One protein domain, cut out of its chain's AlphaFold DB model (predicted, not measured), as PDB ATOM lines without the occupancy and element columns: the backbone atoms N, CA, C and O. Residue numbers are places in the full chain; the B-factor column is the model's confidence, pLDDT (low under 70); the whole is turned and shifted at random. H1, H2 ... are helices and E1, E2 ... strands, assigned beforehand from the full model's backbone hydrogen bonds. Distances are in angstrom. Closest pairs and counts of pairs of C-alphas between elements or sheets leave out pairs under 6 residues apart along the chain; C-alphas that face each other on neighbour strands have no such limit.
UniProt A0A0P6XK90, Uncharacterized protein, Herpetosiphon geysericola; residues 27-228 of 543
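This is residues 27 to 228 of the 543 residues of an uncharacterized protein of Herpetosiphon geysericola (UniProt A0A0P6XK90). One helix, H2, runs through the middle of the body, with H4 and H7 crossing its first part about at right angles, the strand E2 crossing it at residues 47 to 55 and the small sheet of E1 and E4 packed on another of its sides. The hairpin of E2 and E3 reaches out to one end of the longest axis, H9 and H10 lie at the other end, and long stretches without named elements make much of the rest. The printed part has 202 residues, with ten named helices and four named strands in the order E1 H1 H2 H3 H4 E2 E3 H5 E4 H6 H7 H8 H9 H10; the class is mixed, helices and strands. The two sheets, E1 - E4 and E2 - E3, are each antiparallel. The whole is compact, with a radius of gyration of the C-alphas of 16.5 A and spans of 48 by 39 by 34 A.

E1, residues 27 to 30, begins at C-alpha 27 at (-28.123, -6.637, -24.651), and H1, residues 31 to 36, follows at once. H2, residues 41 to 57, is the longest helix, 24.6 A from C-alpha 41 at (-29.033, -8.383, -40.723) to C-alpha 57. H3 holds residues 65 to 71 and H4 residues 77 to 89, 18.1 A long. E2, residues 106 to 114, is 22.2 A long and bends by 62 degrees at residue 111; E3 is residues 117 to 120. H5, residues 126 to 129, is followed by E4, residues 135 to 139, 13.0 A long, and H6, residues 141 to 147. H7, residues 171 to 182, measures 17.2 A. H8 is residues 191 to 195, H9 residues 210 to 215, and H10 residues 221 to 226, ending at C-alpha 226 at (-50.226, -9.629, -18.476).

H7 is the hub and touches H1, H2 and H8. It touches H2 about perpendicular, at 83 degrees, through residues 41 to 46 of H2 alone, the closest C-alphas being those of Pro 41 and Gly 175, 4.1 A apart. H7 touches H1 at a steep tilt of 64 degrees, opposite ways, with Ile 34 and Leu 179 closest at 6.6 A between C-alphas. H7 and H8 only just touch, with 3 pairs of C-alphas within 8 A, Asp 173 and Leu 193 closest at 6.8 A. H2 touches H4 about perpendicular, at 73 degrees, with the C-alphas of Ala 43 and Ala 83 closest at 4.6 A. H4 touches H3 at a steep tilt of 67 degrees, only just short of about perpendicular, with the C-alphas of Ala 65 and Arg 77 closest at 6.0 A. The closest C-alphas of H2 and E2 are those of Val 51 and Pro 109, 6.0 A apart. In the hairpin of E2 and E3, N 111 and O 119 are 2.8 A apart, within hydrogen-bond range. Residues 61 to 62 and residues 93 to 94 also pair with E2, antiparallel. In E1 and E4, N 27 and O 138 are 2.8 A apart, within hydrogen-bond range. The closest C-alphas of H5 and E3, Asn 129 and Leu 120, are 7.0 A apart. H6 touches H9 at a steep tilt of 38 degrees, the same way, with the C-alphas of Gly 145 and Leu 210 closest at 6.3 A. H10 touches no helix. Every O i to N i+4 pair is within hydrogen-bond range in H1, H3, H4, H7, H8, H9 and H10, against 12 of 13 in H2 and 2 of 3 in H6; H5 is too short for such a pair.

The C-alphas farthest apart are those of Arg 115 and Asn 228, 51.6 A. The printed part has no cut. The links H4 to E2, H6 to H7 and H8 to H9 are long, with 16, 23 and 14 residues. The mean pLDDT of the printed part is 90.4, and residues 187 to 188 are under 70.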
ATOM      1  N   LEU A  27     -29.000  -5.603 -24.118       92.69
ATOM      2  CA  LEU A  27     -28.123  -6.637 -24.651       92.69
ATOM      3  C   LEU A  27     -26.836  -5.983 -25.152       92.69
ATOM      4  O   LEU A  27     -26.872  -4.909 -25.753       92.69
ATOM      5  N   TRP A  28     -25.696  -6.631 -24.929       92.94
ATOM      6  CA  TRP A  28     -24.409  -6.170 -25.444       92.94
ATOM      7  C   TRP A  28     -24.016  -6.969 -26.676       92.94
ATOM      8  O   TRP A  28     -23.788  -8.173 -26.591       92.94
ATOM      9  N   ILE A  29     -23.912  -6.286 -27.811       95.25
ATOM     10  CA  ILE A  29     -23.612  -6.896 -29.106       95.25
ATOM     11  C   ILE A  29     -22.218  -6.425 -29.560       95.25
ATOM     12  O   ILE A  29     -21.968  -5.217 -29.530       95.25
ATOM     13  N   PRO A  30     -21.283  -7.317 -29.951       95.56
ATOM     14  CA  PRO A  30     -19.934  -6.916 -30.362       95.56
ATOM     15  C   PRO A  30     -19.953  -5.986 -31.585       95.56
ATOM     16  O   PRO A  30     -20.551  -6.330 -32.600       95.56
ATOM     17  N   THR A  31     -19.232  -4.861 -31.559       94.81
ATOM     18  CA  THR A  31     -19.142  -3.945 -32.719       94.81
ATOM     19  C   THR A  31     -18.623  -4.672 -33.963       94.81
ATOM     20  O   THR A  31     -19.233  -4.616 -35.026       94.81
ATOM     21  N   LYS A  32     -17.568  -5.478 -33.800       94.38
ATOM     22  CA  LYS A  32     -16.965  -6.269 -34.884       94.38
ATOM     23  C   LYS A  32     -17.911  -7.331 -35.474       94.38
ATOM     24  O   LYS A  32     -17.776  -7.685 -36.642       94.38
ATOM     25  N   LEU A  33     -18.876  -7.842 -34.703       96.25
ATOM     26  CA  LEU A  33     -19.924  -8.719 -35.243       96.25
ATOM     27  C   LEU A  33     -20.790  -7.934 -36.236       96.25
ATOM     28  O   LEU A  33     -20.991  -8.392 -37.357       96.25
ATOM     29  N   ILE A  34     -21.248  -6.749 -35.825       95.62
ATOM     30  CA  ILE A  34     -22.116  -5.875 -36.622       95.62
ATOM     31  C   ILE A  34     -21.405  -5.450 -37.913       95.62
ATOM     32  O   ILE A  34     -21.972  -5.586 -38.990       95.62
ATOM     33  N   GLU A  35     -20.131  -5.055 -37.828       94.06
ATOM     34  CA  GLU A  35     -19.289  -4.748 -38.996       94.06
ATOM     35  C   GLU A  35     -19.138  -5.951 -39.947       94.06
ATOM     36  O   GLU A  35     -19.326  -5.820 -41.156       94.06
ATOM     37  N   THR A  36     -18.809  -7.141 -39.426       94.88
ATOM     38  CA  THR A  36     -18.546  -8.325 -40.273       94.88
ATOM     39  C   THR A  36     -19.798  -8.914 -40.922       94.88
ATOM     40  O   THR A  36     -19.694  -9.500 -42.001       94.88
ATOM     41  N   LEU A  37     -20.970  -8.756 -40.302       95.62
ATOM     42  CA  LEU A  37     -22.255  -9.262 -40.797       95.62
ATOM     43  C   LEU A  37     -23.214  -8.138 -41.223       95.62
ATOM     44  O   LEU A  37     -24.423  -8.351 -41.273       95.62
ATOM     45  N   ALA A  38     -22.691  -6.966 -41.600       94.31
ATOM     46  CA  ALA A  38     -23.497  -5.841 -42.086       94.31
ATOM     47  C   ALA A  38     -24.356  -6.177 -43.321       94.31
ATOM     48  O   ALA A  38     -25.440  -5.632 -43.507       94.31
ATOM     49  N   HIS A  39     -23.902  -7.134 -44.132       93.75
ATOM     50  CA  HIS A  39     -24.620  -7.678 -45.288       93.75
ATOM     51  C   HIS A  39     -25.678  -8.744 -44.923       93.75
ATOM     52  O   HIS A  39     -26.346  -9.274 -45.806       93.75
ATOM     53  N   ALA A  40     -25.801  -9.116 -43.645       95.19
ATOM     54  CA  ALA A  40     -26.629 -10.221 -43.165       95.19
ATOM     55  C   ALA A  40     -27.393  -9.848 -41.871       95.19
ATOM     56  O   ALA A  40     -27.184 -10.477 -40.828       95.19
ATOM     57  N   PRO A  41     -28.314  -8.860 -41.910       95.81
ATOM     58  CA  PRO A  41     -29.033  -8.383 -40.723       95.81
ATOM     59  C   PRO A  41     -29.768  -9.500 -39.963       95.81
ATOM     60  O   PRO A  41     -29.728  -9.533 -38.735       95.81
ATOM     61  N   LEU A  42     -30.339 -10.494 -40.654       97.12
ATOM     62  CA  LEU A  42     -30.964 -11.649 -39.998       97.12
ATOM     63  C   LEU A  42     -30.005 -12.403 -39.052       97.12
ATOM     64  O   LEU A  42     -30.420 -12.864 -37.988       97.12
ATOM     65  N   ALA A  43     -28.719 -12.515 -39.398       97.75
ATOM     66  CA  ALA A  43     -27.727 -13.149 -38.531       97.75
ATOM     67  C   ALA A  43     -27.474 -12.321 -37.258       97.75
ATOM     68  O   ALA A  43     -27.329 -12.890 -36.176       97.75
ATOM     69  N   LEU A  44     -27.504 -10.988 -37.355       97.62
ATOM     70  CA  LEU A  44     -27.419 -10.091 -36.198       97.62
ATOM     71  C   LEU A  44     -28.642 -10.236 -35.278       97.62
ATOM     72  O   LEU A  44     -28.476 -10.362 -34.064       97.62
ATOM     73  N   GLY A  45     -29.850 -10.308 -35.845       97.38
ATOM     74  CA  GLY A  45     -31.084 -10.558 -35.092       97.38
ATOM     75  C   GLY A  45     -31.093 -11.915 -34.379       97.38
ATOM     76  O   GLY A  45     -31.405 -11.993 -33.190       97.38
ATOM     77  N   ILE A  46     -30.677 -12.986 -35.065       98.06
ATOM     78  CA  ILE A  46     -30.556 -14.330 -34.470       98.06
ATOM     79  C   ILE A  46     -29.493 -14.355 -33.360       98.06
ATOM     80  O   ILE A  46     -29.734 -14.945 -32.306       98.06
ATOM     81  N   TYR A  47     -28.346 -13.690 -33.539       98.19
ATOM     82  CA  TYR A  47     -27.340 -13.567 -32.479       98.19
ATOM     83  C   TYR A  47     -27.888 -12.813 -31.260       98.19
ATOM     84  O   TYR A  47     -27.733 -13.283 -30.132       98.19
ATOM     85  N   ALA A  48     -28.582 -11.689 -31.471       97.56
ATOM     86  CA  ALA A  48     -29.221 -10.931 -30.397       97.56
ATOM     87  C   ALA A  48     -30.256 -11.777 -29.635       97.56
ATOM     88  O   ALA A  48     -30.301 -11.724 -28.405       97.56
ATOM     89  N   LEU A  49     -31.027 -12.618 -30.333       97.44
ATOM     90  CA  LEU A  49     -31.938 -13.579 -29.712       97.44
ATOM     91  C   LEU A  49     -31.191 -14.636 -28.882       97.44
ATOM     92  O   LEU A  49     -31.569 -14.876 -27.735       97.44
ATOM     93  N   ILE A  50     -30.117 -15.237 -29.407       97.06
ATOM     94  CA  ILE A  50     -29.294 -16.216 -28.670       97.06
ATOM     95  C   ILE A  50     -28.722 -15.583 -27.394       97.06
ATOM     96  O   ILE A  50     -28.894 -16.145 -26.314       97.06
ATOM     97  N   VAL A  51     -28.138 -14.384 -27.491       95.62
ATOM     98  CA  VAL A  51     -27.663 -13.596 -26.339       95.62
ATOM     99  C   VAL A  51     -28.797 -13.336 -25.345       95.62
ATOM    100  O   VAL A  51     -28.657 -13.623 -24.157       95.62
ATOM    101  N   ARG A  52     -29.957 -12.861 -25.817       94.81
ATOM    102  CA  ARG A  52     -31.130 -12.582 -24.975       94.81
ATOM    103  C   ARG A  52     -31.582 -13.805 -24.187       94.81
ATOM    104  O   ARG A  52     -31.977 -13.647 -23.031       94.81
ATOM    105  N   ARG A  53     -31.554 -14.993 -24.800       94.81
ATOM    106  CA  ARG A  53     -31.932 -16.260 -24.158       94.81
ATOM    107  C   ARG A  53     -30.867 -16.764 -23.197       94.81
ATOM    108  O   ARG A  53     -31.224 -17.110 -22.074       94.81
ATOM    109  N   TRP A  54     -29.596 -16.731 -23.596       95.06
ATOM    110  CA  TRP A  54     -28.473 -17.099 -22.736       95.06
ATOM    111  C   TRP A  54     -28.456 -16.257 -21.456       95.06
ATOM    112  O   TRP A  54     -28.284 -16.797 -20.376       95.06
ATOM    113  N   LEU A  55     -28.773 -14.961 -21.529       92.06
ATOM    114  CA  LEU A  55     -28.882 -14.108 -20.338       92.06
ATOM    115  C   LEU A  55     -29.992 -14.527 -19.352       92.06
ATOM    116  O   LEU A  55     -29.915 -14.169 -18.179       92.06
ATOM    117  N   VAL A  56     -31.016 -15.272 -19.794       90.62
ATOM    118  CA  VAL A  56     -32.059 -15.833 -18.911       90.62
ATOM    119  C   VAL A  56     -31.633 -17.172 -18.327       90.62
ATOM    120  O   VAL A  56     -31.841 -17.410 -17.144       90.62
ATOM    121  N   THR A  57     -31.110 -18.068 -19.165       90.44
ATOM    122  CA  THR A  57     -30.892 -19.476 -18.800       90.44
ATOM    123  C   THR A  57     -29.467 -19.782 -18.347       90.44
ATOM    124  O   THR A  57     -29.242 -20.826 -17.747       90.44
ATOM    125  N   GLN A  58     -28.520 -18.892 -18.656       90.69
ATOM    126  CA  GLN A  58     -27.078 -18.990 -18.396       90.69
ATOM    127  C   GLN A  58     -26.453 -20.304 -18.905       90.69
ATOM    128  O   GLN A  58     -25.456 -20.803 -18.394       90.69
ATOM    129  N   CYS A  59     -27.052 -20.873 -19.954       91.88
ATOM    130  CA  CYS A  59     -26.674 -22.148 -20.552       91.88
ATOM    131  C   CYS A  59     -26.818 -22.098 -22.079       91.88
ATOM    132  O   CYS A  59     -27.482 -21.210 -22.624       91.88
ATOM    133  N   ALA A  60     -26.191 -23.048 -22.781       93.44
ATOM    134  CA  ALA A  60     -26.278 -23.145 -24.237       93.44
ATOM    135  C   ALA A  60     -27.743 -23.286 -24.692       93.44
ATOM    136  O   ALA A  60     -28.500 -24.100 -24.166       93.44
ATOM    137  N   VAL A  61     -28.147 -22.473 -25.666       95.38
ATOM    138  CA  VAL A  61     -29.553 -22.258 -26.015       95.38
ATOM    139  C   VAL A  61     -29.971 -23.242 -27.117       95.38
ATOM    140  O   VAL A  61     -29.467 -23.116 -28.236       95.38
ATOM    141  N   PRO A  62     -30.875 -24.208 -26.858       95.19
ATOM    142  CA  PRO A  62     -31.320 -25.162 -27.871       95.19
ATOM    143  C   PRO A  62     -32.278 -24.478 -28.849       95.19
ATOM    144  O   PRO A  62     -33.382 -24.094 -28.467       95.19
ATOM    145  N   ILE A  63     -31.860 -24.310 -30.106       95.00
ATOM    146  CA  ILE A  63     -32.660 -23.627 -31.133       95.00
ATOM    147  C   ILE A  63     -32.671 -24.446 -32.422       95.00
ATOM    148  O   ILE A  63     -31.628 -24.751 -32.998       95.00
ATOM    149  N   SER A  64     -33.869 -24.762 -32.917       94.56
ATOM    150  CA  SER A  64     -34.061 -25.323 -34.256       94.56
ATOM    151  C   SER A  64     -34.444 -24.247 -35.283       94.56
ATOM    152  O   SER A  64     -34.973 -23.189 -34.941       94.56
ATOM    153  N   ALA A  65     -34.246 -24.532 -36.573       94.75
ATOM    154  CA  ALA A  65     -34.739 -23.648 -37.633       94.75
ATOM    155  C   ALA A  65     -36.281 -23.575 -37.683       94.75
ATOM    156  O   ALA A  65     -36.825 -22.562 -38.108       94.75
ATOM    157  N   ALA A  66     -36.985 -24.619 -37.223       94.00
ATOM    158  CA  ALA A  66     -38.440 -24.589 -37.076       94.00
ATOM    159  C   ALA A  66     -38.868 -23.710 -35.888       94.00
ATOM    160  O   ALA A  66     -39.891 -23.037 -35.964       94.00
ATOM    161  N   ASP A  67     -38.060 -23.649 -34.824       95.69
ATOM    162  CA  ASP A  67     -38.335 -22.797 -33.663       95.69
ATOM    163  C   ASP A  67     -38.273 -21.313 -34.051       95.69
ATOM    164  O   ASP A  67     -39.132 -20.526 -33.659       95.69
ATOM    165  N   LEU A  68     -37.263 -20.943 -34.846       96.25
ATOM    166  CA  LEU A  68     -37.085 -19.579 -35.347       96.25
ATOM    167  C   LEU A  68     -38.184 -19.184 -36.344       96.25
ATOM    168  O   LEU A  68     -38.668 -18.065 -36.268       96.25
ATOM    169  N   HIS A  69     -38.638 -20.105 -37.200       95.44
ATOM    170  CA  HIS A  69     -39.798 -19.885 -38.074       95.44
ATOM    171  C   HIS A  69     -41.116 -19.765 -37.283       95.44
ATOM    172  O   HIS A  69     -42.008 -19.012 -37.662       95.44
ATOM    173  N   ALA A  70     -41.291 -20.495 -36.177       93.50
ATOM    174  CA  ALA A  70     -42.466 -20.318 -35.319       93.50
ATOM    175  C   ALA A  70     -42.446 -18.946 -34.611       93.50
ATOM    176  O   ALA A  70     -43.489 -18.311 -34.418       93.50
ATOM    177  N   TYR A  71     -41.250 -18.483 -34.234       95.06
ATOM    178  CA  TYR A  71     -41.039 -17.195 -33.578       95.06
ATOM    179  C   TYR A  71     -41.220 -16.005 -34.529       95.06
ATOM    180  O   TYR A  71     -41.892 -15.040 -34.162       95.06
ATOM    181  N   ASP A  72     -40.698 -16.113 -35.749       95.25
ATOM    182  CA  ASP A  72     -40.839 -15.145 -36.835       95.25
ATOM    183  C   ASP A  72     -41.299 -15.866 -38.123       95.25
ATOM    184  O   ASP A  72     -40.472 -16.397 -38.875       95.25
ATOM    185  N   PRO A  73     -42.623 -15.900 -38.387       92.94
ATOM    186  CA  PRO A  73     -43.202 -16.585 -39.545       92.94
ATOM    187  C   PRO A  73     -42.836 -15.991 -40.909       92.94
ATOM    188  O   PRO A  73     -43.176 -16.590 -41.926       92.94
ATOM    189  N   SER A  74     -42.168 -14.831 -40.961       93.56
ATOM    190  CA  SER A  74     -41.701 -14.245 -42.226       93.56
ATOM    191  C   SER A  74     -40.464 -14.958 -42.796       93.56
ATOM    192  O   SER A  74     -40.131 -14.797 -43.971       93.56
ATOM    193  N   LEU A  75     -39.767 -15.747 -41.971       95.38
ATOM    194  CA  LEU A  75     -38.462 -16.309 -42.297       95.38
ATOM    195  C   LEU A  75     -38.548 -17.693 -42.936       95.38
ATOM    196  O   LEU A  75     -39.067 -18.649 -42.361       95.38
ATOM    197  N   THR A  76     -37.886 -17.855 -44.079       96.19
ATOM    198  CA  THR A  76     -37.722 -19.175 -44.696       96.19
ATOM    199  C   THR A  76     -36.653 -20.016 -43.983       96.19
ATOM    200  O   THR A  76     -35.640 -19.518 -43.475       96.19
ATOM    201  N   ARG A  77     -36.826 -21.345 -43.999       94.94
ATOM    202  CA  ARG A  77     -35.874 -22.301 -43.396       94.94
ATOM    203  C   ARG A  77     -34.455 -22.179 -43.975       94.94
ATOM    204  O   ARG A  77     -33.487 -22.426 -43.256       94.94
ATOM    205  N   SER A  78     -34.316 -21.812 -45.250       95.81
ATOM    206  CA  SER A  78     -33.024 -21.601 -45.923       95.81
ATOM    207  C   SER A  78     -32.308 -20.346 -45.418       95.81
ATOM    208  O   SER A  78     -31.123 -20.429 -45.086       95.81
ATOM    209  N   MET A  79     -33.017 -19.220 -45.272       96.62
ATOM    210  CA  MET A  79     -32.473 -17.985 -44.688       96.62
ATOM    211  C   MET A  79     -31.964 -18.226 -43.262       96.62
ATOM    212  O   MET A  79     -30.820 -17.899 -42.951       96.62
ATOM    213  N   ILE A  80     -32.765 -18.896 -42.426       97.50
ATOM    214  CA  ILE A  80     -32.400 -19.231 -41.041       97.50
ATOM    215  C   ILE A  80     -31.141 -20.111 -40.986       97.50
ATOM    216  O   ILE A  80     -30.212 -19.823 -40.230       97.50
ATOM    217  N   ARG A  81     -31.075 -21.178 -41.801       96.44
ATOM    218  CA  ARG A  81     -29.892 -22.057 -41.863       96.44
ATOM    219  C   ARG A  81     -28.645 -21.310 -42.335       96.44
ATOM    220  O   ARG A  81     -27.569 -21.549 -41.795       96.44
ATOM    221  N   THR A  82     -28.789 -20.409 -43.304       97.44
ATOM    222  CA  THR A  82     -27.683 -19.600 -43.836       97.44
ATOM    223  C   THR A  82     -27.148 -18.636 -42.779       97.44
ATOM    224  O   THR A  82     -25.941 -18.601 -42.549       97.44
ATOM    225  N   ALA A  83     -28.034 -17.934 -42.070       97.75
ATOM    226  CA  ALA A  83     -27.671 -17.014 -40.995       97.75
ATOM    227  C   ALA A  83     -26.980 -17.730 -39.815       97.75
ATOM    228  O   ALA A  83     -25.926 -17.291 -39.352       97.75
ATOM    229  N   LEU A  84     -27.499 -18.884 -39.373       97.25
ATOM    230  CA  LEU A  84     -26.832 -19.711 -38.357       97.25
ATOM    231  C   LEU A  84     -25.456 -20.208 -38.834       97.25
ATOM    232  O   LEU A  84     -24.484 -20.138 -38.083       97.25
ATOM    233  N   ALA A  85     -25.336 -20.649 -40.090       96.06
ATOM    234  CA  ALA A  85     -24.060 -21.083 -40.657       96.06
ATOM    235  C   ALA A  85     -23.032 -19.938 -40.756       96.06
ATOM    236  O   ALA A  85     -21.846 -20.171 -40.525       96.06
ATOM    237  N   GLN A  86     -23.464 -18.706 -41.050       96.62
ATOM    238  CA  GLN A  86     -22.612 -17.512 -41.014       96.62
ATOM    239  C   GLN A  86     -22.103 -17.222 -39.593       96.62
ATOM    240  O   GLN A  86     -20.906 -16.995 -39.417       96.62
ATOM    241  N   LEU A  87     -22.969 -17.297 -38.575       97.38
ATOM    242  CA  LEU A  87     -22.583 -17.095 -37.173       97.38
ATOM    243  C   LEU A  87     -21.590 -18.158 -36.675       97.38
ATOM    244  O   LEU A  87     -20.598 -17.806 -36.036       97.38
ATOM    245  N   VAL A  88     -21.818 -19.438 -36.994       95.88
ATOM    246  CA  VAL A  88     -20.898 -20.538 -36.641       95.88
ATOM    247  C   VAL A  88     -19.560 -20.378 -37.368       95.88
ATOM    248  O   VAL A  88     -18.505 -20.424 -36.737       95.88
ATOM    249  N   ARG A  89     -19.573 -20.119 -38.684       94.88
ATOM    250  CA  ARG A  89     -18.352 -19.933 -39.491       94.88
ATOM    251  C   ARG A  89     -17.542 -18.711 -39.050       94.88
ATOM    252  O   ARG A  89     -16.317 -18.769 -39.038       94.88
ATOM    253  N   GLY A  90     -18.214 -17.627 -38.662       93.88
ATOM    254  CA  GLY A  90     -17.594 -16.436 -38.072       93.88
ATOM    255  C   GLY A  90     -17.112 -16.625 -36.628       93.88
ATOM    256  O   GLY A  90     -16.514 -15.709 -36.068       93.88
ATOM    257  N   GLN A  91     -17.352 -17.799 -36.028       95.44
ATOM    258  CA  GLN A  91     -17.067 -18.122 -34.626       95.44
ATOM    259  C   GLN A  91     -17.753 -17.180 -33.627       95.44
ATOM    260  O   GLN A  91     -17.260 -16.983 -32.516       95.44
ATOM    261  N   TRP A  92     -18.894 -16.605 -34.018       96.56
ATOM    262  CA  TRP A  92     -19.734 -15.725 -33.200       96.56
ATOM    263  C   TRP A  92     -20.698 -16.504 -32.302       96.56
ATOM    264  O   TRP A  92     -21.062 -16.036 -31.226       96.56
ATOM    265  N   ILE A  93     -21.070 -17.717 -32.712       96.88
ATOM    266  CA  ILE A  93     -21.707 -18.705 -31.837       96.88
ATOM    267  C   ILE A  93     -20.889 -19.994 -31.862       96.88
ATOM    268  O   ILE A  93     -20.379 -20.396 -32.909       96.88
ATOM    269  N   ALA A  94     -20.759 -20.629 -30.703       94.94
ATOM    270  CA  ALA A  94     -20.143 -21.937 -30.543       94.94
ATOM    271  C   ALA A  94     -21.222 -23.003 -30.324       94.94
ATOM    272  O   ALA A  94     -22.297 -22.716 -29.796       94.94
ATOM    273  N   VAL A  95     -20.913 -24.239 -30.703       94.56
ATOM    274  CA  VAL A  95     -21.727 -25.425 -30.416       94.56
ATOM    275  C   VAL A  95     -20.913 -26.261 -29.420       94.56
ATOM    276  O   VAL A  95     -19.973 -26.930 -29.840       94.56
ATOM    277  N   PRO A  96     -21.164 -26.147 -28.099       87.12
ATOM    278  CA  PRO A  96     -20.289 -26.713 -27.064       87.12
ATOM    279  C   PRO A  96     -20.488 -28.219 -26.836       87.12
ATOM    280  O   PRO A  96     -19.757 -28.826 -26.061       87.12
ATOM    281  N   THR A  97     -21.493 -28.821 -27.469       84.12
ATOM    282  CA  THR A  97     -21.816 -30.248 -27.365       84.12
ATOM    283  C   THR A  97     -22.099 -30.767 -28.761       84.12
ATOM    284  O   THR A  97     -22.784 -30.093 -29.532       84.12
ATOM    285  N   GLU A  98     -21.584 -31.948 -29.093       83.19
ATOM    286  CA  GLU A  98     -21.793 -32.542 -30.411       83.19
ATOM    287  C   GLU A  98     -23.294 -32.727 -30.720       83.19
ATOM    288  O   GLU A  98     -24.076 -33.022 -29.807       83.19
ATOM    289  N   PRO A  99     -23.734 -32.541 -31.982       83.31
ATOM    290  CA  PRO A  99     -25.139 -32.691 -32.347       83.31
ATOM    291  C   PRO A  99     -25.631 -34.130 -32.135       83.31
ATOM    292  O   PRO A  99     -25.322 -35.027 -32.914       83.31
ATOM    293  N   GLN A 100     -26.431 -34.348 -31.092       82.50
ATOM    294  CA  GLN A 100     -27.030 -35.654 -30.811       82.50
ATOM    295  C   GLN A 100     -28.309 -35.862 -31.644       82.50
ATOM    296  O   GLN A 100     -29.122 -34.935 -31.750       82.50
ATOM    297  N   PRO A 101     -28.540 -37.062 -32.213       81.81
ATOM    298  CA  PRO A 101     -29.766 -37.356 -32.951       81.81
ATOM    299  C   PRO A 101     -31.001 -37.172 -32.056       81.81
ATOM    300  O   PRO A 101     -30.978 -37.464 -30.863       81.81
ATOM    301  N   GLY A 102     -32.078 -36.625 -32.623       82.56
ATOM    302  CA  GLY A 102     -33.313 -36.312 -31.889       82.56
ATOM    303  C   GLY A 102     -33.247 -35.091 -30.956       82.56
ATOM    304  O   GLY A 102     -34.287 -34.661 -30.457       82.56
ATOM    305  N   ARG A 103     -32.071 -34.482 -30.745       87.00
ATOM    306  CA  ARG A 103     -31.902 -33.265 -29.933       87.00
ATOM    307  C   ARG A 103     -31.629 -32.038 -30.796       87.00
ATOM    308  O   ARG A 103     -31.033 -32.108 -31.868       87.00
ATOM    309  N   LYS A 104     -32.075 -30.875 -30.318       92.19
ATOM    310  CA  LYS A 104     -31.771 -29.593 -30.963       92.19
ATOM    311  C   LYS A 104     -30.320 -29.203 -30.717       92.19
ATOM    312  O   LYS A 104     -29.793 -29.415 -29.628       92.19
ATOM    313  N   ILE A 105     -29.713 -28.553 -31.706       93.62
ATOM    314  CA  ILE A 105     -28.385 -27.955 -31.555       93.62
ATOM    315  C   ILE A 105     -28.477 -26.830 -30.519       93.62
ATOM    316  O   ILE A 105     -29.321 -25.936 -30.632       93.62
ATOM    317  N   ALA A 106     -27.615 -26.895 -29.506       94.69
ATOM    318  CA  ALA A 106     -27.484 -25.869 -28.487       94.69
ATOM    319  C   ALA A 106     -26.363 -24.893 -28.868       94.69
ATOM    320  O   ALA A 106     -25.242 -25.311 -29.155       94.69
ATOM    321  N   TYR A 107     -26.668 -23.597 -28.864       96.38
ATOM    322  CA  TYR A 107     -25.734 -22.540 -29.250       96.38
ATOM    323  C   TYR A 107     -25.319 -21.699 -28.045       96.38
ATOM    324  O   TYR A 107     -26.155 -21.268 -27.250       96.38
ATOM    325  N   LEU A 108     -24.023 -21.429 -27.931       96.19
ATOM    326  CA  LEU A 108     -23.442 -20.549 -26.925       96.19
ATOM    327  C   LEU A 108     -22.946 -19.258 -27.604       96.19
ATOM    328  O   LEU A 108     -22.217 -19.357 -28.596       96.19
ATOM    329  N   PRO A 109     -23.308 -18.056 -27.121       96.81
ATOM    330  CA  PRO A 109     -22.770 -16.817 -27.672       96.81
ATOM    331  C   PRO A 109     -21.269 -16.683 -27.377       96.81
ATOM    332  O   PRO A 109     -20.757 -17.153 -26.357       96.81
ATOM    333  N   THR A 110     -20.550 -16.023 -28.284       95.94
ATOM    334  CA  THR A 110     -19.124 -15.709 -28.128       95.94
ATOM    335  C   THR A 110     -18.880 -14.211 -28.325       95.94
ATOM    336  O   THR A 110     -19.717 -13.477 -28.859       95.94
ATOM    337  N   TRP A 111     -17.704 -13.746 -27.913       93.88
ATOM    338  CA  TRP A 111     -17.162 -12.420 -28.225       93.88
ATOM    339  C   TRP A 111     -16.347 -12.405 -29.535       93.88
ATOM    340  O   TRP A 111     -15.605 -11.457 -29.803       93.88
ATOM    341  N   GLY A 112     -16.480 -13.457 -30.350       91.75
ATOM    342  CA  GLY A 112     -15.734 -13.689 -31.584       91.75
ATOM    343  C   GLY A 112     -14.332 -14.263 -31.376       91.75
ATOM    344  O   GLY A 112     -13.903 -14.589 -30.263       91.75
ATOM    345  N   ARG A 113     -13.593 -14.374 -32.487       89.06
ATOM    346  CA  ARG A 113     -12.196 -14.827 -32.501       89.06
ATOM    347  C   ARG A 113     -11.236 -13.713 -32.072       89.06
ATOM    348  O   ARG A 113     -11.159 -12.657 -32.708       89.06
ATOM    349  N   GLN A 114     -10.459 -13.989 -31.031       84.00
ATOM    350  CA  GLN A 114      -9.344 -13.184 -30.532       84.00
ATOM    351  C   GLN A 114      -8.005 -13.905 -30.784       84.00
ATOM    352  O   GLN A 114      -7.978 -14.994 -31.357       84.00
ATOM    353  N   ARG A 115      -6.878 -13.302 -30.370       79.56
ATOM    354  CA  ARG A 115      -5.534 -13.905 -30.523       79.56
ATOM    355  C   ARG A 115      -5.407 -15.260 -29.816       79.56
ATOM    356  O   ARG A 115      -4.762 -16.153 -30.341       79.56
ATOM    357  N   GLU A 116      -6.057 -15.398 -28.665       78.94
ATOM    358  CA  GLU A 116      -6.035 -16.590 -27.802       78.94
ATOM    359  C   GLU A 116      -7.070 -17.659 -28.209       78.94
ATOM    360  O   GLU A 116      -7.155 -18.702 -27.572       78.94
ATOM    361  N   GLY A 117      -7.873 -17.417 -29.256       86.56
ATOM    362  CA  GLY A 117      -8.938 -18.322 -29.701       86.56
ATOM    363  C   GLY A 117     -10.334 -17.696 -29.653       86.56
ATOM    364  O   GLY A 117     -10.491 -16.475 -29.713       86.56
ATOM    365  N   VAL A 118     -11.366 -18.539 -29.599       90.06
ATOM    366  CA  VAL A 118     -12.771 -18.110 -29.512       90.06
ATOM    367  C   VAL A 118     -13.120 -17.846 -28.052       90.06
ATOM    368  O   VAL A 118     -13.064 -18.757 -27.230       90.06
ATOM    369  N   ARG A 119     -13.492 -16.606 -27.716       91.81
ATOM    370  CA  ARG A 119     -13.806 -16.235 -26.330       91.81
ATOM    371  C   ARG A 119     -15.303 -16.421 -26.062       91.81
ATOM    372  O   ARG A 119     -16.121 -15.617 -26.506       91.81
ATOM    373  N   LEU A 120     -15.655 -17.518 -25.393       93.06
ATOM    374  CA  LEU A 120     -17.033 -17.874 -25.030       93.06
ATOM    375  C   LEU A 120     -17.585 -16.942 -23.940       93.06
ATOM    376  O   LEU A 120     -16.817 -16.456 -23.105       93.06
ATOM    377  N   TRP A 121     -18.902 -16.720 -23.930       93.25
ATOM    378  CA  TRP A 121     -19.568 -16.051 -22.809       93.25
ATOM    379  C   TRP A 121     -19.602 -16.987 -21.595       93.25
ATOM    380  O   TRP A 121     -19.986 -18.149 -21.718       93.25
ATOM    381  N   ASP A 122     -19.206 -16.474 -20.432       90.88
ATOM    382  CA  ASP A 122     -19.126 -17.226 -19.175       90.88
ATOM    383  C   ASP A 122     -19.727 -16.395 -18.039       90.88
ATOM    384  O   ASP A 122     -19.259 -15.290 -17.767       90.88
ATOM    385  N   GLN A 123     -20.763 -16.919 -17.379       88.38
ATOM    386  CA  GLN A 123     -21.448 -16.246 -16.272       88.38
ATOM    387  C   GLN A 123     -20.509 -15.961 -15.091       88.38
ATOM    388  O   GLN A 123     -20.674 -14.955 -14.403       88.38
ATOM    389  N   ASN A 124     -19.521 -16.829 -14.865       89.31
ATOM    390  CA  ASN A 124     -18.638 -16.770 -13.701       89.31
ATOM    391  C   ASN A 124     -17.540 -15.705 -13.841       89.31
ATOM    392  O   ASN A 124     -16.791 -15.459 -12.897       89.31
ATOM    393  N   GLN A 125     -17.431 -15.068 -15.011       86.25
ATOM    394  CA  GLN A 125     -16.412 -14.067 -15.305       86.25
ATOM    395  C   GLN A 125     -17.004 -12.654 -15.422       86.25
ATOM    396  O   GLN A 125     -18.098 -12.469 -15.969       86.25
ATOM    397  N   PRO A 126     -16.268 -11.616 -14.979       82.12
ATOM    398  CA  PRO A 126     -16.723 -10.234 -15.077       82.12
ATOM    399  C   PRO A 126     -17.007  -9.853 -16.535       82.12
ATOM    400  O   PRO A 126     -16.265 -10.216 -17.452       82.12
ATOM    401  N   ALA A 127     -18.102  -9.115 -16.746       83.19
ATOM    402  CA  ALA A 127     -18.598  -8.740 -18.073       83.19
ATOM    403  C   ALA A 127     -18.750  -9.944 -19.036       83.19
ATOM    404  O   ALA A 127     -18.470  -9.818 -20.226       83.19
ATOM    405  N   PHE A 128     -19.156 -11.110 -18.522       88.56
ATOM    406  CA  PHE A 128     -19.317 -12.373 -19.256       88.56
ATOM    407  C   PHE A 128     -18.089 -12.814 -20.057       88.56
ATOM    408  O   PHE A 128     -18.230 -13.281 -21.188       88.56
ATOM    409  N   ASN A 129     -16.878 -12.626 -19.522       88.75
ATOM    410  CA  ASN A 129     -15.636 -12.905 -20.250       88.75
ATOM    411  C   ASN A 129     -15.488 -12.053 -21.539       88.75
ATOM    412  O   ASN A 129     -14.985 -12.521 -22.555       88.75
ATOM    413  N   ARG A 130     -15.919 -10.780 -21.544       87.50
ATOM    414  CA  ARG A 130     -15.782  -9.887 -22.721       87.50
ATOM    415  C   ARG A 130     -14.334  -9.529 -23.069       87.50
ATOM    416  O   ARG A 130     -13.984  -9.372 -24.242       87.50
ATOM    417  N   GLY A 131     -13.490  -9.330 -22.058       84.50
ATOM    418  CA  GLY A 131     -12.182  -8.700 -22.243       84.50
ATOM    419  C   GLY A 131     -12.313  -7.280 -22.822       84.50
ATOM    420  O   GLY A 131     -13.155  -6.500 -22.383       84.50
ATOM    421  N   ARG A 132     -11.486  -6.939 -23.820       86.56
ATOM    422  CA  ARG A 132     -11.416  -5.592 -24.437       86.56
ATOM    423  C   ARG A 132     -12.290  -5.420 -25.695       86.56
ATOM    424  O   ARG A 132     -11.963  -4.607 -26.556       86.56
ATOM    425  N   VAL A 133     -13.357  -6.202 -25.850       90.50
ATOM    426  CA  VAL A 133     -14.236  -6.122 -27.032       90.50
ATOM    427  C   VAL A 133     -15.184  -4.927 -26.922       90.50
ATOM    428  O   VAL A 133     -15.896  -4.784 -25.929       90.50
ATOM    429  N   ALA A 134     -15.200  -4.076 -27.951       91.31
ATOM    430  CA  ALA A 134     -16.169  -2.990 -28.085       91.31
ATOM    431  C   ALA A 134     -17.577  -3.549 -28.346       91.31
ATOM    432  O   ALA A 134     -17.738  -4.534 -29.075       91.31
ATOM    433  N   THR A 135     -18.589  -2.937 -27.731       93.12
ATOM    434  CA  THR A 135     -19.974  -3.423 -27.757       93.12
ATOM    435  C   THR A 135     -20.973  -2.285 -27.861       93.12
ATOM    436  O   THR A 135     -20.853  -1.302 -27.127       93.12
ATOM    437  N   HIS A 136     -22.016  -2.483 -28.661       93.00
ATOM    438  CA  HIS A 136     -23.196  -1.625 -28.692       93.00
ATOM    439  C   HIS A 136     -24.290  -2.176 -27.774       93.00
ATOM    440  O   HIS A 136     -24.328  -3.374 -27.480       93.00
ATOM    441  N   ARG A 137     -25.163  -1.282 -27.303       92.75
ATOM    442  CA  ARG A 137     -26.319  -1.612 -26.465       92.75
ATOM    443  C   ARG A 137     -27.559  -1.726 -27.344       92.75
ATOM    444  O   ARG A 137     -27.884  -0.778 -28.046       92.75
ATOM    445  N   LEU A 138     -28.250  -2.857 -27.269       94.38
ATOM    446  CA  LEU A 138     -29.535  -3.093 -27.924       94.38
ATOM    447  C   LEU A 138     -30.616  -3.250 -26.858       94.38
ATOM    448  O   LEU A 138     -30.432  -4.033 -25.926       94.38
ATOM    449  N   ASP A 139     -31.734  -2.538 -26.968       92.62
ATOM    450  CA  ASP A 139     -32.835  -2.692 -26.013       92.62
ATOM    451  C   ASP A 139     -33.491  -4.079 -26.163       92.62
ATOM    452  O   ASP A 139     -33.892  -4.492 -27.255       92.62
ATOM    453  N   ARG A 140     -33.624  -4.809 -25.048       91.56
ATOM    454  CA  ARG A 140     -34.277  -6.128 -25.005       91.56
ATOM    455  C   ARG A 140     -35.755  -6.095 -25.423       91.56
ATOM    456  O   ARG A 140     -36.283  -7.130 -25.834       91.56
ATOM    457  N   ASN A 141     -36.422  -4.944 -25.317       90.88
ATOM    458  CA  ASN A 141     -37.836  -4.752 -25.643       90.88
ATOM    459  C   ASN A 141     -38.122  -4.969 -27.138       90.88
ATOM    460  O   ASN A 141     -39.219  -5.407 -27.484       90.88
ATOM    461  N   LEU A 142     -37.125  -4.777 -28.013       93.19
ATOM    462  CA  LEU A 142     -37.214  -5.130 -29.437       93.19
ATOM    463  C   LEU A 142     -37.484  -6.624 -29.652       93.19
ATOM    464  O   LEU A 142     -38.186  -6.988 -30.585       93.19
ATOM    465  N   LEU A 143     -36.991  -7.491 -28.761       93.75
ATOM    466  CA  LEU A 143     -37.300  -8.920 -28.782       93.75
ATOM    467  C   LEU A 143     -38.544  -9.224 -27.937       93.75
ATOM    468  O   LEU A 143     -39.553  -9.681 -28.463       93.75
ATOM    469  N   ASP A 144     -38.509  -8.941 -26.631       91.19
ATOM    470  CA  ASP A 144     -39.557  -9.395 -25.699       91.19
ATOM    471  C   ASP A 144     -40.909  -8.671 -25.865       91.19
ATOM    472  O   ASP A 144     -41.947  -9.240 -25.513       91.19
ATOM    473  N   GLY A 145     -40.898  -7.426 -26.353       89.12
ATOM    474  CA  GLY A 145     -42.081  -6.591 -26.567       89.12
ATOM    475  C   GLY A 145     -42.672  -6.759 -27.966       89.12
ATOM    476  O   GLY A 145     -43.831  -7.151 -28.087       89.12
ATOM    477  N   TYR A 146     -41.868  -6.504 -29.006       91.38
ATOM    478  CA  TYR A 146     -42.324  -6.490 -30.404       91.38
ATOM    479  C   TYR A 146     -42.466  -7.887 -31.043       91.38
ATOM    480  O   TYR A 146     -43.450  -8.124 -31.743       91.38
ATOM    481  N   LEU A 147     -41.529  -8.820 -30.811       92.25
ATOM    482  CA  LEU A 147     -41.630 -10.212 -31.301       92.25
ATOM    483  C   LEU A 147     -42.292 -11.151 -30.276       92.25
ATOM    484  O   LEU A 147     -42.932 -12.141 -30.640       92.25
ATOM    485  N   GLY A 148     -42.128 -10.843 -28.988       91.81
ATOM    486  CA  GLY A 148     -42.546 -11.658 -27.850       91.81
ATOM    487  C   GLY A 148     -41.399 -12.450 -27.213       91.81
ATOM    488  O   GLY A 148     -40.277 -12.518 -27.711       91.81
ATOM    489  N   ARG A 149     -41.678 -13.089 -26.077       92.50
ATOM    490  CA  ARG A 149     -40.686 -13.811 -25.265       92.50
ATOM    491  C   ARG A 149     -40.530 -15.276 -25.716       92.50
ATOM    492  O   ARG A 149     -41.496 -16.028 -25.594       92.50
ATOM    493  N   PHE A 150     -39.297 -15.647 -26.118       94.69
ATOM    494  CA  PHE A 150     -38.771 -16.970 -26.572       94.69
ATOM    495  C   PHE A 150     -39.844 -18.018 -26.910       94.69
ATOM    496  O   PHE A 150     -40.603 -17.770 -27.830       94.69
ATOM    497  N   GLU A 151     -40.030 -19.183 -26.275       93.94
ATOM    498  CA  GLU A 151     -39.367 -20.041 -25.263       93.94
ATOM    499  C   GLU A 151     -38.590 -21.295 -25.751       93.94
ATOM    500  O   GLU A 151     -39.297 -22.237 -26.103       93.94
ATOM    501  N   PRO A 152     -37.247 -21.450 -25.757       92.94
ATOM    502  CA  PRO A 152     -36.642 -22.676 -26.296       92.94
ATOM    503  C   PRO A 152     -36.863 -23.892 -25.381       92.94
ATOM    504  O   PRO A 152     -36.566 -23.848 -24.187       92.94
ATOM    505  N   GLN A 153     -37.340 -24.993 -25.963       91.06
ATOM    506  CA  GLN A 153     -37.420 -26.314 -25.332       91.06
ATOM    507  C   GLN A 153     -36.390 -27.253 -25.973       91.06
ATOM    508  O   GLN A 153     -36.231 -27.229 -27.195       91.06
ATOM    509  N   LEU A 154     -35.724 -28.094 -25.169       87.88
ATOM    510  CA  LEU A 154     -34.743 -29.097 -25.631       87.88
ATOM    511  C   LEU A 154     -35.343 -30.097 -26.638       87.88
ATOM    512  O   LEU A 154     -34.679 -30.492 -27.594       87.88
ATOM    513  N   HIS A 155     -36.610 -30.454 -26.426       87.38
ATOM    514  CA  HIS A 155     -37.420 -31.357 -27.240       87.38
ATOM    515  C   HIS A 155     -38.761 -30.651 -27.523       87.38
ATOM    516  O   HIS A 155     -39.187 -29.834 -26.711       87.38
ATOM    517  N   GLY A 156     -39.427 -30.929 -28.648       87.38
ATOM    518  CA  GLY A 156     -40.715 -30.299 -28.988       87.38
ATOM    519  C   GLY A 156     -40.625 -28.847 -29.498       87.38
ATOM    520  O   GLY A 156     -39.563 -28.378 -29.911       87.38
ATOM    521  N   GLN A 157     -41.756 -28.139 -29.524       90.31
ATOM    522  CA  GLN A 157     -41.875 -26.768 -30.053       90.31
ATOM    523  C   GLN A 157     -41.486 -25.694 -29.015       90.31
ATOM    524  O   GLN A 157     -41.589 -25.934 -27.812       90.31
ATOM    525  N   PRO A 158     -41.041 -24.491 -29.431       93.62
ATOM    526  CA  PRO A 158     -40.767 -23.408 -28.492       93.62
ATOM    527  C   PRO A 158     -42.061 -22.817 -27.903       93.62
ATOM    528  O   PRO A 158     -43.071 -22.672 -28.589       93.62
ATOM    529  N   ARG A 159     -42.026 -22.390 -26.636       93.94
ATOM    530  CA  ARG A 159     -43.158 -21.733 -25.958       93.94
ATOM    531  C   ARG A 159     -43.149 -20.220 -26.180       93.94
ATOM    532  O   ARG A 159     -42.632 -19.486 -25.343       93.94
ATOM    533  N   ILE A 160     -43.723 -19.749 -27.277       93.81
ATOM    534  CA  ILE A 160     -43.733 -18.320 -27.623       93.81
ATOM    535  C   ILE A 160     -44.845 -17.578 -26.874       93.81
ATOM    536  O   ILE A 160     -45.998 -17.998 -26.890       93.81
ATOM    537  N   THR A 161     -44.516 -16.461 -26.209       92.25
ATOM    538  CA  THR A 161     -45.512 -15.616 -25.517       92.25
ATOM    539  C   THR A 161     -45.426 -14.157 -25.965       92.25
ATOM    540  O   THR A 161     -44.477 -13.449 -25.625       92.25
ATOM    541  N   ARG A 162     -46.431 -13.701 -26.725       90.69
ATOM    542  CA  ARG A 162     -46.513 -12.346 -27.303       90.69
ATOM    543  C   ARG A 162     -47.522 -11.465 -26.562       90.69
ATOM    544  O   ARG A 162     -48.526 -11.969 -26.057       90.69
ATOM    545  N   TYR A 163     -47.280 -10.153 -26.534       86.25
ATOM    546  CA  TYR A 163     -48.264  -9.163 -26.070       86.25
ATOM    547  C   TYR A 163     -49.344  -8.882 -27.117       86.25
ATOM    548  O   TYR A 163     -50.502  -8.684 -26.765       86.25
ATOM    549  N   LEU A 164     -48.959  -8.904 -28.390       87.31
ATOM    550  CA  LEU A 164     -49.823  -8.690 -29.546       87.31
ATOM    551  C   LEU A 164     -50.089 -10.031 -30.246       87.31
ATOM    552  O   LEU A 164     -49.390 -11.010 -29.973       87.31
ATOM    553  N   THR A 165     -51.133 -10.114 -31.071       85.38
ATOM    554  CA  THR A 165     -51.486 -11.357 -31.791       85.38
ATOM    555  C   THR A 165     -50.337 -11.838 -32.678       85.38
ATOM    556  O   THR A 165     -49.931 -13.002 -32.615       85.38
ATOM    557  N   ASP A 166     -49.746 -10.897 -33.404       86.44
ATOM    558  CA  ASP A 166     -48.718 -11.111 -34.413       86.44
ATOM    559  C   ASP A 166     -47.417 -10.393 -34.010       86.44
ATOM    560  O   ASP A 166     -47.464  -9.410 -33.260       86.44
ATOM    561  N   PRO A 167     -46.237 -10.878 -34.442       90.44
ATOM    562  CA  PRO A 167     -44.984 -10.170 -34.217       90.44
ATOM    563  C   PRO A 167     -44.969  -8.878 -35.046       90.44
ATOM    564  O   PRO A 167     -45.212  -8.898 -36.250       90.44
ATOM    565  N   VAL A 168     -44.689  -7.748 -34.396       90.81
ATOM    566  CA  VAL A 168     -44.716  -6.412 -35.028       90.81
ATOM    567  C   VAL A 168     -43.394  -6.066 -35.725       90.81
ATOM    568  O   VAL A 168     -43.364  -5.253 -36.647       90.81
ATOM    569  N   LEU A 169     -42.307  -6.713 -35.307       93.81
ATOM    570  CA  LEU A 169     -40.999  -6.677 -35.958       93.81
ATOM    571  C   LEU A 169     -40.595  -8.092 -36.371       93.81
ATOM    572  O   LEU A 169     -41.032  -9.073 -35.772       93.81
ATOM    573  N   THR A 170     -39.700  -8.186 -37.344       95.19
ATOM    574  CA  THR A 170     -38.984  -9.413 -37.713       95.19
ATOM    575  C   THR A 170     -37.600  -9.454 -37.056       95.19
ATOM    576  O   THR A 170     -37.053  -8.432 -36.633       95.19
ATOM    577  N   LEU A 171     -36.962 -10.627 -37.006       96.69
ATOM    578  CA  LEU A 171     -35.552 -10.739 -36.606       96.69
ATOM    579  C   LEU A 171     -34.628  -9.984 -37.574       96.69
ATOM    580  O   LEU A 171     -33.572  -9.500 -37.166       96.69
ATOM    581  N   THR A 172     -35.034  -9.844 -38.838       95.94
ATOM    582  CA  THR A 172     -34.333  -9.010 -39.819       95.94
ATOM    583  C   THR A 172     -34.391  -7.534 -39.422       95.94
ATOM    584  O   THR A 172     -33.349  -6.883 -39.421       95.94
ATOM    585  N   ASP A 173     -35.550  -7.025 -38.988       95.44
ATOM    586  CA  ASP A 173     -35.706  -5.639 -38.516       95.44
ATOM    587  C   ASP A 173     -34.831  -5.343 -37.293       95.44
ATOM    588  O   ASP A 173     -34.181  -4.303 -37.234       95.44
ATOM    589  N   VAL A 174     -34.740  -6.275 -36.337       96.12
ATOM    590  CA  VAL A 174     -33.831  -6.144 -35.179       96.12
ATOM    591  C   VAL A 174     -32.366  -6.058 -35.632       96.12
ATOM    592  O   VAL A 174     -31.579  -5.297 -35.066       96.12
ATOM    593  N   GLY A 175     -32.002  -6.798 -36.681       95.94
ATOM    594  CA  GLY A 175     -30.690  -6.719 -37.322       95.94
ATOM    595  C   GLY A 175     -30.422  -5.400 -38.047       95.94
ATOM    596  O   GLY A 175     -29.321  -4.867 -37.948       95.94
ATOM    597  N   VAL A 176     -31.420  -4.847 -38.741       95.25
ATOM    598  CA  VAL A 176     -31.320  -3.533 -39.399       95.25
ATOM    599  C   VAL A 176     -31.225  -2.418 -38.357       95.25
ATOM    600  O   VAL A 176     -30.334  -1.579 -38.452       95.25
ATOM    601  N   TYR A 177     -32.043  -2.451 -37.301       95.44
ATOM    602  CA  TYR A 177     -31.956  -1.504 -36.186       95.44
ATOM    603  C   TYR A 177     -30.566  -1.520 -35.523       95.44
ATOM    604  O   TYR A 177     -30.016  -0.464 -35.215       95.44
ATOM    605  N   LEU A 178     -29.950  -2.701 -35.367       95.25
ATOM    606  CA  LEU A 178     -28.561  -2.825 -34.908       95.25
ATOM    607  C   LEU A 178     -27.557  -2.102 -35.819       95.25
ATOM    608  O   LEU A 178     -26.628  -1.489 -35.302       95.25
ATOM    609  N   LEU A 179     -27.726  -2.156 -37.144       95.12
ATOM    610  CA  LEU A 179     -26.843  -1.468 -38.096       95.12
ATOM    611  C   LEU A 179     -26.988   0.054 -37.999       95.12
ATOM    612  O   LEU A 179     -25.983   0.757 -37.872       95.12
ATOM    613  N   LEU A 180     -28.233   0.542 -37.947       93.56
ATOM    614  CA  LEU A 180     -28.547   1.961 -37.754       93.56
ATOM    615  C   LEU A 180     -27.978   2.495 -36.426       93.56
ATOM    616  O   LEU A 180     -27.436   3.595 -36.382       93.56
ATOM    617  N   LEU A 181     -28.009   1.694 -35.353       92.44
ATOM    618  CA  LEU A 181     -27.468   2.059 -34.037       92.44
ATOM    619  C   LEU A 181     -25.926   2.159 -34.005       92.44
ATOM    620  O   LEU A 181     -25.366   2.821 -33.128       92.44
ATOM    621  N   VAL A 182     -25.225   1.538 -34.959       91.94
ATOM    622  CA  VAL A 182     -23.771   1.711 -35.169       91.94
ATOM    623  C   VAL A 182     -23.467   2.854 -36.152       91.94
ATOM    624  O   VAL A 182     -22.317   3.274 -36.267       91.94
ATOM    625  N   GLY A 183     -24.475   3.387 -36.848       89.31
ATOM    626  CA  GLY A 183     -24.283   4.332 -37.950       89.31
ATOM    627  C   GLY A 183     -23.723   3.670 -39.213       89.31
ATOM    628  O   GLY A 183     -23.107   4.341 -40.040       89.31
ATOM    629  N   VAL A 184     -23.907   2.352 -39.368       87.19
ATOM    630  CA  VAL A 184     -23.621   1.662 -40.631       87.19
ATOM    631  C   VAL A 184     -24.776   1.976 -41.584       87.19
ATOM    632  O   VAL A 184     -25.909   1.605 -41.272       87.19
ATOM    633  N   PRO A 185     -24.534   2.650 -42.725       77.56
ATOM    634  CA  PRO A 185     -25.597   2.929 -43.676       77.56
ATOM    635  C   PRO A 185     -26.160   1.609 -44.203       77.56
ATOM    636  O   PRO A 185     -25.420   0.732 -44.651       77.56
ATOM    637  N   HIS A 186     -27.479   1.477 -44.124       79.00
ATOM    638  CA  HIS A 186     -28.232   0.413 -44.763       79.00
ATOM    639  C   HIS A 186     -29.182   1.094 -45.740       79.00
ATOM    640  O   HIS A 186     -29.984   1.924 -45.314       79.00
ATOM    641  N   ASP A 187     -29.045   0.795 -47.033       68.88
ATOM    642  CA  ASP A 187     -29.586   1.642 -48.110       68.88
ATOM    643  C   ASP A 187     -31.106   1.843 -48.019       68.88
ATOM    644  O   ASP A 187     -31.623   2.887 -48.419       68.88
ATOM    645  N   HIS A 188     -31.813   0.884 -47.410       64.31
ATOM    646  CA  HIS A 188     -33.223   1.004 -47.058       64.31
ATOM    647  C   HIS A 188     -33.470   0.537 -45.610       64.31
ATOM    648  O   HIS A 188     -33.419  -0.671 -45.352       64.31
ATOM    649  N   PRO A 189     -33.778   1.436 -44.649       72.31
ATOM    650  CA  PRO A 189     -34.405   1.018 -43.397       72.31
ATOM    651  C   PRO A 189     -35.735   0.324 -43.721       72.31
ATOM    652  O   PRO A 189     -36.463   0.726 -44.635       72.31
ATOM    653  N   THR A 190     -36.067  -0.744 -43.001       79.69
ATOM    654  CA  THR A 190     -37.300  -1.482 -43.281       79.69
ATOM    655  C   THR A 190     -38.523  -0.635 -42.935       79.69
ATOM    656  O   THR A 190     -38.579   0.026 -41.898       79.69
ATOM    657  N   THR A 191     -39.540  -0.660 -43.805       83.44
ATOM    658  CA  THR A 191     -40.726   0.210 -43.651       83.44
ATOM    659  C   THR A 191     -41.476  -0.007 -42.331       83.44
ATOM    660  O   THR A 191     -42.204   0.879 -41.890       83.44
ATOM    661  N   THR A 192     -41.296  -1.165 -41.692       88.88
ATOM    662  CA  THR A 192     -41.747  -1.495 -40.335       88.88
ATOM    663  C   THR A 192     -41.088  -0.600 -39.285       88.88
ATOM    664  O   THR A 192     -41.803   0.063 -38.538       88.88
ATOM    665  N   LEU A 193     -39.753  -0.498 -39.260       90.69
ATOM    666  CA  LEU A 193     -39.020   0.346 -38.306       90.69
ATOM    667  C   LEU A 193     -39.432   1.823 -38.414       90.69
ATOM    668  O   LEU A 193     -39.667   2.468 -37.390       90.69
ATOM    669  N   THR A 194     -39.595   2.339 -39.636       89.62
ATOM    670  CA  THR A 194     -40.027   3.728 -39.870       89.62
ATOM    671  C   THR A 194     -41.468   3.962 -39.404       89.62
ATOM    672  O   THR A 194     -41.729   4.925 -38.689       89.62
ATOM    673  N   LYS A 195     -42.407   3.059 -39.733       88.50
ATOM    674  CA  LYS A 195     -43.820   3.152 -39.300       88.50
ATOM    675  C   LYS A 195     -43.994   3.109 -37.779       88.50
ATOM    676  O   LYS A 195     -44.954   3.673 -37.268       88.50
ATOM    677  N   LEU A 196     -43.088   2.435 -37.075       87.06
ATOM    678  CA  LEU A 196     -43.115   2.285 -35.617       87.06
ATOM    679  C   LEU A 196     -42.354   3.398 -34.877       87.06
ATOM    680  O   LEU A 196     -42.292   3.365 -33.650       87.06
ATOM    681  N   GLY A 197     -41.763   4.358 -35.598       88.62
ATOM    682  CA  GLY A 197     -40.949   5.426 -35.009       88.62
ATOM    683  C   GLY A 197     -39.625   4.942 -34.408       88.62
ATOM    684  O   GLY A 197     -39.045   5.633 -33.579       88.62
ATOM    685  N   LEU A 198     -39.140   3.758 -34.805       90.19
ATOM    686  CA  LEU A 198     -37.870   3.187 -34.334       90.19
ATOM    687  C   LEU A 198     -36.659   3.706 -35.118       90.19
ATOM    688  O   LEU A 198     -35.527   3.596 -34.653       90.19
ATOM    689  N   CYS A 199     -36.877   4.287 -36.293       90.31
ATOM    690  CA  CYS A 199     -35.850   5.007 -37.035       90.31
ATOM    691  C   CYS A 199     -36.443   6.216 -37.757       90.31
ATOM    692  O   CYS A 199     -37.575   6.159 -38.246       90.31
ATOM    693  N   GLN A 200     -35.635   7.261 -37.891       87.31
ATOM    694  CA  GLN A 200     -35.870   8.362 -38.815       87.31
ATOM    695  C   GLN A 200     -34.671   8.426 -39.760       87.31
ATOM    696  O   GLN A 200     -33.527   8.489 -39.311       87.31
ATOM    697  N   ASP A 201     -34.938   8.326 -41.060       83.56
ATOM    698  CA  ASP A 201     -33.927   8.187 -42.109       83.56
ATOM    699  C   ASP A 201     -32.924   7.057 -41.791       83.56
ATOM    700  O   ASP A 201     -33.308   5.890 -41.710       83.56
ATOM    701  N   THR A 202     -31.649   7.382 -41.573       85.44
ATOM    702  CA  THR A 202     -30.581   6.429 -41.223       85.44
ATOM    703  C   THR A 202     -30.238   6.404 -39.728       85.44
ATOM    704  O   THR A 202     -29.254   5.781 -39.328       85.44
ATOM    705  N   ILE A 203     -31.040   7.059 -38.882       87.81
ATOM    706  CA  ILE A 203     -30.787   7.221 -37.446       87.81
ATOM    707  C   ILE A 203     -31.734   6.320 -36.644       87.81
ATOM    708  O   ILE A 203     -32.957   6.418 -36.754       87.81
ATOM    709  N   ALA A 204     -31.166   5.455 -35.798       90.19
ATOM    710  CA  ALA A 204     -31.931   4.684 -34.820       90.19
ATOM    711  C   ALA A 204     -32.469   5.602 -33.707       90.19
ATOM    712  O   ALA A 204     -31.710   6.342 -33.079       90.19
ATOM    713  N   LEU A 205     -33.773   5.525 -33.445       90.50
ATOM    714  CA  LEU A 205     -34.444   6.252 -32.368       90.50
ATOM    715  C   LEU A 205     -34.572   5.379 -31.111       90.50
ATOM    716  O   LEU A 205     -34.395   4.158 -31.152       90.50
ATOM    717  N   ALA A 206     -34.862   6.013 -29.973       87.94
ATOM    718  CA  ALA A 206     -35.100   5.305 -28.718       87.94
ATOM    719  C   ALA A 206     -36.315   4.371 -28.841       87.94
ATOM    720  O   ALA A 206     -37.329   4.731 -29.436       87.94
ATOM    721  N   VAL A 207     -36.213   3.173 -28.268       88.25
ATOM    722  CA  VAL A 207     -37.283   2.170 -28.335       88.25
ATOM    723  C   VAL A 207     -38.447   2.598 -27.428       88.25
ATOM    724  O   VAL A 207     -38.210   2.820 -26.237       88.25
ATOM    725  N   PRO A 208     -39.686   2.706 -27.948       85.62
ATOM    726  CA  PRO A 208     -40.867   3.019 -27.151       85.62
ATOM    727  C   PRO A 208     -41.062   2.067 -25.970       85.62
ATOM    728  O   PRO A 208     -40.705   0.885 -26.002       85.62
ATOM    729  N   THR A 209     -41.687   2.578 -24.918       82.69
ATOM    730  CA  THR A 209     -42.041   1.786 -23.744       82.69
ATOM    731  C   THR A 209     -43.092   0.732 -24.096       82.69
ATOM    732  O   THR A 209     -43.926   0.911 -24.983       82.69
ATOM    733  N   LEU A 210     -43.132  -0.364 -23.333       80.00
ATOM    734  CA  LEU A 210     -44.100  -1.450 -23.540       80.00
ATOM    735  C   LEU A 210     -45.569  -0.976 -23.577       80.00
ATOM    736  O   LEU A 210     -46.400  -1.606 -24.228       80.00
ATOM    737  N   ARG A 211     -45.895   0.130 -22.895       79.44
ATOM    738  CA  ARG A 211     -47.239   0.722 -22.905       79.44
ATOM    739  C   ARG A 211     -47.591   1.317 -24.271       79.44
ATOM    740  O   ARG A 211     -48.714   1.130 -24.723       79.44
ATOM    741  N   GLU A 212     -46.639   1.980 -24.917       81.62
ATOM    742  CA  GLU A 212     -46.800   2.587 -26.243       81.62
ATOM    743  C   GLU A 212     -46.861   1.503 -27.329       81.62
ATOM    744  O   GLU A 212     -47.760   1.535 -28.164       81.62
ATOM    745  N   ILE A 213     -46.011   0.467 -27.247       80.81
ATOM    746  CA  ILE A 213     -46.059  -0.709 -28.145       80.81
ATOM    747  C   ILE A 213     -47.460  -1.340 -28.157       80.81
ATOM    748  O   ILE A 213     -47.989  -1.725 -29.196       80.81
ATOM    749  N   VAL A 214     -48.091  -1.437 -26.986       80.75
ATOM    750  CA  VAL A 214     -49.413  -2.061 -26.827       80.75
ATOM    751  C   VAL A 214     -50.553  -1.182 -27.345       80.75
ATOM    752  O   VAL A 214     -51.582  -1.711 -27.751       80.75
ATOM    753  N   GLN A 215     -50.371   0.137 -27.395       81.38
ATOM    754  CA  GLN A 215     -51.322   1.051 -28.036       81.38
ATOM    755  C   GLN A 215     -51.279   0.971 -29.573       81.38
ATOM    756  O   GLN A 215     -52.226   1.402 -30.224       81.38
ATOM    757  N   GLN A 216     -50.212   0.410 -30.154       74.62
ATOM    758  CA  GLN A 216     -50.006   0.322 -31.604       74.62
ATOM    759  C   GLN A 216     -50.637  -0.923 -32.262       74.62
ATOM    760  O   GLN A 216     -50.571  -1.046 -33.484       74.62
ATOM    761  N   GLY A 217     -51.243  -1.856 -31.511       76.38
ATOM    762  CA  GLY A 217     -51.731  -3.115 -32.091       76.38
ATOM    763  C   GLY A 217     -52.792  -3.871 -31.289       76.38
ATOM    764  O   GLY A 217     -53.192  -3.488 -30.192       76.38
ATOM    765  N   THR A 218     -53.250  -4.991 -31.852       81.12
ATOM    766  CA  THR A 218     -54.244  -5.882 -31.241       81.12
ATOM    767  C   THR A 218     -53.629  -6.757 -30.151       81.12
ATOM    768  O   THR A 218     -52.819  -7.648 -30.422       81.12
ATOM    769  N   LEU A 219     -54.044  -6.527 -28.903       82.75
ATOM    770  CA  LEU A 219     -53.660  -7.337 -27.743       82.75
ATOM    771  C   LEU A 219     -54.004  -8.821 -27.938       82.75
ATOM    772  O   LEU A 219     -55.142  -9.179 -28.235       82.75
ATOM    773  N   SER A 220     -53.030  -9.696 -27.687       84.50
ATOM    774  CA  SER A 220     -53.274 -11.134 -27.562       84.50
ATOM    775  C   SER A 220     -53.947 -11.454 -26.223       84.50
ATOM    776  O   SER A 220     -53.855 -10.681 -25.263       84.50
ATOM    777  N   LEU A 221     -54.537 -12.649 -26.099       81.25
ATOM    778  CA  LEU A 221     -55.049 -13.154 -24.819       81.25
ATOM    779  C   LEU A 221     -53.970 -13.127 -23.717       81.25
ATOM    780  O   LEU A 221     -54.242 -12.722 -22.589       81.25
ATOM    781  N   HIS A 222     -52.728 -13.498 -24.043       79.25
ATOM    782  CA  HIS A 222     -51.607 -13.443 -23.101       79.25
ATOM    783  C   HIS A 222     -51.150 -12.012 -22.787       79.25
ATOM    784  O   HIS A 222     -50.728 -11.749 -21.660       79.25
ATOM    785  N   GLY A 223     -51.258 -11.081 -23.737       79.00
ATOM    786  CA  GLY A 223     -51.052  -9.654 -23.498       79.00
ATOM    787  C   GLY A 223     -52.076  -9.113 -22.506       79.00
ATOM    788  O   GLY A 223     -51.701  -8.592 -21.457       79.00
ATOM    789  N   ALA A 224     -53.365  -9.337 -22.773       80.44
ATOM    790  CA  ALA A 224     -54.459  -8.939 -21.892       80.44
ATOM    791  C   ALA A 224     -54.320  -9.537 -20.474       80.44
ATOM    792  O   ALA A 224     -54.480  -8.824 -19.483       80.44
ATOM    793  N   GLN A 225     -53.909 -10.805 -20.361       83.81
ATOM    794  CA  GLN A 225     -53.581 -11.474 -19.090       83.81
ATOM    795  C   GLN A 225     -52.336 -10.921 -18.369       83.81
ATOM    796  O   GLN A 225     -52.208 -11.068 -17.149       83.81
ATOM    797  N   ARG A 226     -51.380 -10.315 -19.088       77.38
ATOM    798  CA  ARG A 226     -50.226  -9.629 -18.476       77.38
ATOM    799  C   ARG A 226     -50.585  -8.237 -17.966       77.38
ATOM    800  O   ARG A 226     -50.040  -7.844 -16.940       77.38
ATOM    801  N   PHE A 227     -51.512  -7.544 -18.626       78.25
ATOM    802  CA  PHE A 227     -52.062  -6.258 -18.176       78.25
ATOM    803  C   PHE A 227     -53.223  -6.388 -17.178       78.25
ATOM    804  O   PHE A 227     -53.808  -5.380 -16.800       78.25
ATOM    805  N   ASN A 228     -53.552  -7.611 -16.742       80.25
ATOM    806  CA  ASN A 228     -54.688  -7.919 -15.864       80.25
ATOM    807  C   ASN A 228     -56.054  -7.444 -16.418       80.25
ATOM    808  O   ASN A 228     -57.004  -7.285 -15.659       80.25
TER     809      ASN A 228